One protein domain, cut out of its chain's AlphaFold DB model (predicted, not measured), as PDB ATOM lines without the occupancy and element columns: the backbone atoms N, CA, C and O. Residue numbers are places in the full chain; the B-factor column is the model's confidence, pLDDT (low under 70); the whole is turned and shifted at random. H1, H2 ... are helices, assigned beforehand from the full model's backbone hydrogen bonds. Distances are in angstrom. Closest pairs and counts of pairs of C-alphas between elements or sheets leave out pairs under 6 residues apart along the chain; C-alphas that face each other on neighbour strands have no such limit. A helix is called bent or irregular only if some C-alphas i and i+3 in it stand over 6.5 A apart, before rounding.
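What this domain is: This is residues 6 to 59 of the 78 residues of an uncharacterized protein of Deinococcus humi (UniProt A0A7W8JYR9). Three helical rods make an open bracket: the long arm H1b is the crossbar, and H1a at one end and H2 at the other are two legs turned to the same side of it, with an empty space between them. Each leg meets the crossbar at a corner. The printed part has 54 residues with two named helices, H1 then H2, no named strand, and the class all helix; H1 is bent into the arms H1a and H1b. The whole is loose, with a radius of gyration of the C-alphas of 14.2 A, and spans 34 by 24 by 16 A.

How they stand to each other: Start at residue 6, where H1, residues 6 to 41, begins; by its hydrogen bonds it was assigned as one helix, but it is bent, with C-alphas 19 and 22 lying 9.7 A apart. Its arms are H1a, residues 6 to 19, and H1b, residues 22 to 41. They are close but not clearly touching; their closest C-alphas, those of Ala 17 and Met 25, are 6.8 A apart. The arms run opposite ways at a steep tilt of 55 degrees. Further on, H2, residues 45 to 57, touches H1b about perpendicular, at 82 degrees. Look for the place where they touch at residues 37 to 41 of H1b and residues 45 to 48 of H2 alone; the closest C-alphas of the two, those of Val 37 and Ser 45, are 5.7 A apart. H1a and H2 are apart. In H1a, H1b and H2 every O i to N i+4 pair is within hydrogen-bond range.

Where its parts are: Find C-alpha 6 at (118.893, 112.068, 113.918); from there H1a runs 20.1 A to C-alpha 19. Pick up H1b at C-alpha 22, at (133.711, 126.368, 120.074), and go 27.2 A to C-alpha 41. H2 covers 18.5 A and ends at C-alpha 57, at (140.465, 99.429, 114.673).

The domain as a whole: The two C-alphas farthest apart, those of Arg 19 and Lys 58, are 36.2 A apart. The printed part has no cut, and the link from H1 to H2, 3 residues, is tight. Residues 6 to 12 of H1 stand free, as do residues 50 to 59, of which 50 to 57 belong to H2. The mean pLDDT of the printed part is 87.3, and residue 59 alone is under 70.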
ATOM      1  N   ALA A   6     117.538 111.707 114.327       84.81
ATOM      2  CA  ALA A   6     118.893 112.068 113.918       84.81
ATOM      3  C   ALA A   6     118.963 113.498 113.358       84.81
ATOM      4  O   ALA A   6     119.850 114.271 113.719       84.81
ATOM      5  N   GLU A   7     117.996 113.886 112.520       86.69
ATOM      6  CA  GLU A   7     117.943 115.236 111.957       86.69
ATOM      7  C   GLU A   7     117.691 116.290 113.038       86.69
ATOM      8  O   GLU A   7     118.344 117.334 113.058       86.69
ATOM      9  N   ARG A   8     116.793 115.994 113.984       88.31
ATOM     10  CA  ARG A   8     116.530 116.857 115.142       88.31
ATOM     11  C   ARG A   8     117.775 117.023 116.014       88.31
ATOM     12  O   ARG A   8     118.075 118.148 116.403       88.31
ATOM     13  N   GLY A   9     118.513 115.942 116.270       85.00
ATOM     14  CA  GLY A   9     119.770 115.980 117.021       85.00
ATOM     15  C   GLY A   9     120.836 116.833 116.332       85.00
ATOM     16  O   GLY A   9     121.423 117.712 116.962       85.00
ATOM     17  N   ARG A  10     121.023 116.653 115.018       88.88
ATOM     18  CA  ARG A  10     121.960 117.461 114.220       88.88
ATOM     19  C   ARG A  10     121.620 118.950 114.276       88.88
ATOM     20  O   ARG A  10     122.503 119.768 114.517       88.88
ATOM     21  N   LEU A  11     120.350 119.300 114.066       91.81
ATOM     22  CA  LEU A  11     119.892 120.692 114.096       91.81
ATOM     23  C   LEU A  11     120.042 121.315 115.489       91.81
ATOM     24  O   LEU A  11     120.451 122.467 115.597       91.81
ATOM     25  N   GLY A  12     119.761 120.550 116.548       87.88
ATOM     26  CA  GLY A  12     119.982 120.981 117.927       87.88
ATOM     27  C   GLY A  12     121.454 121.285 118.203       87.88
ATOM     28  O   GLY A  12     121.774 122.379 118.655       87.88
ATOM     29  N   GLY A  13     122.356 120.368 117.842       86.62
ATOM     30  CA  GLY A  13     123.799 120.570 117.999       86.62
ATOM     31  C   GLY A  13     124.317 121.785 117.223       86.62
ATOM     32  O   GLY A  13     125.066 122.594 117.769       86.62
ATOM     33  N   GLN A  14     123.860 121.970 115.980       90.19
ATOM     34  CA  GLN A  14     124.210 123.141 115.168       90.19
ATOM     35  C   GLN A  14     123.713 124.451 115.789       90.19
ATOM     36  O   GLN A  14     124.457 125.430 115.815       90.19
ATOM     37  N   ALA A  15     122.486 124.478 116.314       92.31
ATOM     38  CA  ALA A  15     121.940 125.659 116.976       92.31
ATOM     39  C   ALA A  15     122.720 126.007 118.254       92.31
ATOM     40  O   ALA A  15     123.039 127.174 118.482       92.31
ATOM     41  N   THR A  16     123.083 125.008 119.064       87.31
ATOM     42  CA  THR A  16     123.910 125.213 120.262       87.31
ATOM     43  C   THR A  16     125.308 125.713 119.885       87.31
ATOM     44  O   THR A  16     125.824 126.620 120.535       87.31
ATOM     45  N   ALA A  17     125.902 125.198 118.800       89.50
ATOM     46  CA  ALA A  17     127.228 125.619 118.334       89.50
ATOM     47  C   ALA A  17     127.229 127.079 117.880       89.50
ATOM     48  O   ALA A  17     128.132 127.833 118.229       89.50
ATOM     49  N   GLN A  18     126.187 127.492 117.156       91.94
ATOM     50  CA  GLN A  18     126.022 128.879 116.722       91.94
ATOM     51  C   GLN A  18     125.826 129.840 117.899       91.94
ATOM     52  O   GLN A  18     126.295 130.971 117.843       91.94
ATOM     53  N   ARG A  19     125.147 129.403 118.967       91.94
ATOM     54  CA  ARG A  19     124.858 130.244 120.140       91.94
ATOM     55  C   ARG A  19     126.029 130.377 121.106       91.94
ATOM     56  O   ARG A  19     126.221 131.453 121.661       91.94
ATOM     57  N   HIS A  20     126.771 129.297 121.339       91.12
ATOM     58  CA  HIS A  20     127.774 129.244 122.407       91.12
ATOM     59  C   HIS A  20     129.222 129.122 121.911       91.12
ATOM     60  O   HIS A  20     130.158 129.306 122.690       91.12
ATOM     61  N   GLY A  21     129.425 128.841 120.623       90.00
ATOM     62  CA  GLY A  21     130.745 128.768 120.009       90.00
ATOM     63  C   GLY A  21     131.577 127.553 120.431       90.00
ATOM     64  O   GLY A  21     131.135 126.659 121.156       90.00
ATOM     65  N   ALA A  22     132.817 127.519 119.941       88.06
ATOM     66  CA  ALA A  22     133.711 126.368 120.074       88.06
ATOM     67  C   ALA A  22     134.164 126.099 121.518       88.06
ATOM     68  O   ALA A  22     134.265 124.943 121.913       88.06
ATOM     69  N   VAL A  23     134.387 127.143 122.324       90.62
ATOM     70  CA  VAL A  23     134.848 127.000 123.718       90.62
ATOM     71  C   VAL A  23     133.815 126.264 124.569       90.62
ATOM     72  O   VAL A  23     134.160 125.377 125.343       90.62
ATOM     73  N   HIS A  24     132.534 126.589 124.392       89.69
ATOM     74  CA  HIS A  24     131.459 125.887 125.083       89.69
ATOM     75  C   HIS A  24     131.381 124.420 124.656       89.69
ATOM     76  O   HIS A  24     131.260 123.542 125.505       89.69
ATOM     77  N   MET A  25     131.510 124.156 123.352       87.88
ATOM     78  CA  MET A  25     131.522 122.795 122.811       87.88
ATOM     79  C   MET A  25     132.695 121.962 123.335       87.88
ATOM     80  O   MET A  25     132.543 120.781 123.635       87.88
ATOM     81  N   GLU A  26     133.862 122.579 123.489       89.25
ATOM     82  CA  GLU A  26     135.015 121.920 124.088       89.25
ATOM     83  C   GLU A  26     134.782 121.617 125.574       89.25
ATOM     84  O   GLU A  26     135.088 120.516 126.031       89.25
ATOM     85  N   ALA A  27     134.205 122.561 126.324       91.75
ATOM     86  CA  ALA A  27     133.929 122.390 127.747       91.75
ATOM     87  C   ALA A  27     132.957 121.231 128.012       91.75
ATOM     88  O   ALA A  27     133.246 120.383 128.858       91.75
ATOM     89  N   ILE A  28     131.857 121.148 127.254       89.50
ATOM     90  CA  ILE A  28     130.908 120.030 127.380       89.50
ATOM     91  C   ILE A  28     131.569 118.700 127.001       89.50
ATOM     92  O   ILE A  28     131.402 117.716 127.710       89.50
ATOM     93  N   GLY A  29     132.406 118.674 125.956       87.19
ATOM     94  CA  GLY A  29     133.099 117.453 125.545       87.19
ATOM     95  C   GLY A  29     134.105 116.957 126.588       87.19
ATOM     96  O   GLY A  29     134.226 115.752 126.808       87.19
ATOM     97  N   ARG A  30     134.813 117.874 127.262       90.44
ATOM     98  CA  ARG A  30     135.727 117.538 128.368       90.44
ATOM     99  C   ARG A  30     134.974 116.980 129.575       90.44
ATOM    100  O   ARG A  30     135.445 116.016 130.177       90.44
ATOM    101  N   GLU A  31     133.829 117.565 129.913       93.06
ATOM    102  CA  GLU A  31     132.986 117.086 131.011       93.06
ATOM    103  C   GLU A  31     132.417 115.694 130.707       93.06
ATOM    104  O   GLU A  31     132.591 114.765 131.494       93.06
ATOM    105  N   ASP A  32     131.837 115.504 129.523       88.06
ATOM    106  CA  ASP A  32     131.284 114.213 129.103       88.06
ATOM    107  C   ASP A  32     132.349 113.107 129.109       88.06
ATOM    108  O   ASP A  32     132.098 111.976 129.548       88.06
ATOM    109  N   PHE A  33     133.568 113.430 128.661       88.75
ATOM    110  CA  PHE A  33     134.712 112.525 128.743       88.75
ATOM    111  C   PHE A  33     135.019 112.146 130.192       88.75
ATOM    112  O   PHE A  33     135.153 110.960 130.501       88.75
ATOM    113  N   ARG A  34     135.109 113.137 131.088       91.44
ATOM    114  CA  ARG A  34     135.404 112.918 132.506       91.44
ATOM    115  C   ARG A  34     134.354 112.017 133.152       91.44
ATOM    116  O   ARG A  34     134.716 110.984 133.708       91.44
ATOM    117  N   VAL A  35     133.072 112.337 132.982       91.69
ATOM    118  CA  VAL A  35     131.952 111.540 133.509       91.69
ATOM    119  C   VAL A  35     132.001 110.103 132.987       91.69
ATOM    120  O   VAL A  35     131.788 109.154 133.742       91.69
ATOM    121  N   THR A  36     132.317 109.914 131.703       88.25
ATOM    122  CA  THR A  36     132.447 108.578 131.103       88.25
ATOM    123  C   THR A  36     133.595 107.788 131.734       88.25
ATOM    124  O   THR A  36     133.427 106.615 132.082       88.25
ATOM    125  N   VAL A  37     134.758 108.417 131.901       90.31
ATOM    126  CA  VAL A  37     135.945 107.788 132.491       90.31
ATOM    127  C   VAL A  37     135.722 107.453 133.966       90.31
ATOM    128  O   VAL A  37     136.032 106.343 134.391       90.31
ATOM    129  N   GLU A  38     135.141 108.361 134.745       92.00
ATOM    130  CA  GLU A  38     134.829 108.110 136.153       92.00
ATOM    131  C   GLU A  38     133.820 106.968 136.303       92.00
ATOM    132  O   GLU A  38     134.056 106.017 137.046       92.00
ATOM    133  N   ARG A  39     132.728 107.007 135.535       90.19
ATOM    134  CA  ARG A  39     131.624 106.053 135.681       90.19
ATOM    135  C   ARG A  39     131.956 104.642 135.203       90.19
ATOM    136  O   ARG A  39     131.477 103.680 135.798       90.19
ATOM    137  N   TYR A  40     132.712 104.506 134.113       87.25
ATOM    138  CA  TYR A  40     132.927 103.207 133.458       87.25
ATOM    139  C   TYR A  40     134.357 102.679 133.558       87.25
ATOM    140  O   TYR A  40     134.574 101.493 133.314       87.25
ATOM    141  N   TYR A  41     135.318 103.537 133.897       87.62
ATOM    142  CA  TYR A  41     136.742 103.200 133.945       87.62
ATOM    143  C   TYR A  41     137.386 103.559 135.289       87.62
ATOM    144  O   TYR A  41     138.604 103.485 135.418       87.62
ATOM    145  N   GLY A  42     136.590 103.950 136.294       90.25
ATOM    146  CA  GLY A  42     137.075 104.251 137.643       90.25
ATOM    147  C   GLY A  42     138.093 105.391 137.691       90.25
ATOM    148  O   GLY A  42     138.965 105.393 138.551       90.25
ATOM    149  N   GLY A  43     138.034 106.325 136.736       90.44
ATOM    150  CA  GLY A  43     139.010 107.412 136.623       90.44
ATOM    151  C   GLY A  43     140.201 107.101 135.706       90.44
ATOM    152  O   GLY A  43     140.972 108.006 135.384       90.44
ATOM    153  N   ASP A  44     140.350 105.864 135.220       92.00
ATOM    154  CA  ASP A  44     141.452 105.493 134.327       92.00
ATOM    155  C   ASP A  44     141.175 105.889 132.867       92.00
ATOM    156  O   ASP A  44     140.652 105.131 132.038       92.00
ATOM    157  N   SER A  45     141.590 107.110 132.534       88.50
ATOM    158  CA  SER A  45     141.499 107.653 131.177       88.50
ATOM    159  C   SER A  45     142.359 106.897 130.158       88.50
ATOM    160  O   SER A  45     141.995 106.844 128.980       88.50
ATOM    161  N   LYS A  46     143.474 106.273 130.568       91.50
ATOM    162  CA  LYS A  46     144.334 105.511 129.648       91.50
ATOM    163  C   LYS A  46     143.623 104.246 129.192       91.50
ATOM    164  O   LYS A  46     143.625 103.957 127.994       91.50
ATOM    165  N   THR A  47     142.969 103.547 130.115       89.44
ATOM    166  CA  THR A  47     142.181 102.348 129.802       89.44
ATOM    167  C   THR A  47     140.995 102.683 128.895       89.44
ATOM    168  O   THR A  47     140.755 101.971 127.915       89.44
ATOM    169  N   TYR A  48     140.311 103.808 129.126       87.31
ATOM    170  CA  TYR A  48     139.274 104.293 128.207       87.31
ATOM    171  C   TYR A  48     139.815 104.554 126.795       87.31
ATOM    172  O   TYR A  48     139.279 104.040 125.811       87.31
ATOM    173  N   MET A  49     140.918 105.298 126.682       86.06
ATOM    174  CA  MET A  49     141.525 105.621 125.389       86.06
ATOM    175  C   MET A  49     142.052 104.379 124.657       86.06
ATOM    176  O   MET A  49     141.948 104.304 123.431       86.06
ATOM    177  N   ALA A  50     142.586 103.390 125.378       88.00
ATOM    178  CA  ALA A  50     142.988 102.107 124.807       88.00
ATOM    179  C   ALA A  50     141.777 101.334 124.259       88.00
ATOM    180  O   ALA A  50     141.798 100.894 123.109       88.00
ATOM    181  N   ALA A  51     140.690 101.255 125.034       84.31
ATOM    182  CA  ALA A  51     139.450 100.608 124.613       84.31
ATOM    183  C   ALA A  51     138.824 101.290 123.385       84.31
ATOM    184  O   ALA A  51     138.380 100.606 122.464       84.31
ATOM    185  N   LEU A  52     138.827 102.628 123.331       81.25
ATOM    186  CA  LEU A  52     138.376 103.382 122.158       81.25
ATOM    187  C   LEU A  52     139.208 103.054 120.916       81.25
ATOM    188  O   LEU A  52     138.648 102.767 119.858       81.25
ATOM    189  N   ARG A  53     140.542 103.073 121.033       82.38
ATOM    190  CA  ARG A  53     141.448 102.773 119.913       82.38
ATOM    191  C   ARG A  53     141.258 101.354 119.394       82.38
ATOM    192  O   ARG A  53     141.277 101.153 118.182       82.38
ATOM    193  N   GLU A  54     141.074 100.382 120.282       80.75
ATOM    194  CA  GLU A  54     140.839  98.991 119.891       80.75
ATOM    195  C   GLU A  54     139.505  98.832 119.143       80.75
ATOM    196  O   GLU A  54     139.427  98.161 118.112       80.75
ATOM    197  N   ARG A  55     138.448  99.493 119.623       76.19
ATOM    198  CA  ARG A  55     137.116  99.454 118.999       76.19
ATOM    199  C   ARG A  55     137.101 100.120 117.627       76.19
ATOM    200  O   ARG A  55     136.513  99.570 116.698       76.19
ATOM    201  N   GLN A  56     137.801 101.244 117.485       73.88
ATOM    202  CA  GLN A  56     137.954 101.936 116.204       73.88
ATOM    203  C   GLN A  56     138.702 101.087 115.171       73.88
ATOM    204  O   GLN A  56     138.262 101.026 114.027       73.88
ATOM    205  N   GLN A  57     139.764 100.371 115.564       73.06
ATOM    206  CA  GLN A  57     140.465  99.429 114.673       73.06
ATOM    207  C   GLN A  57     139.553  98.299 114.184       73.06
ATOM    208  O   GLN A  57     139.666  97.845 113.052       73.06
ATOM    209  N   LYS A  58     138.617  97.866 115.033       70.75
ATOM    210  CA  LYS A  58     137.626  96.832 114.708       70.75
ATOM    211  C   LYS A  58     136.399  97.385 113.967       70.75
ATOM    212  O   LYS A  58     135.499  96.609 113.658       70.75
ATOM    213  N   GLY A  59     136.322  98.701 113.730       68.31
ATOM    214  CA  GLY A  59     135.164  99.366 113.123       68.31
ATOM    215  C   GLY A  59     133.880  99.277 113.957       68.31
ATOM    216  O   GLY A  59     132.791  99.485 113.425       68.31
TER     217      GLY A  59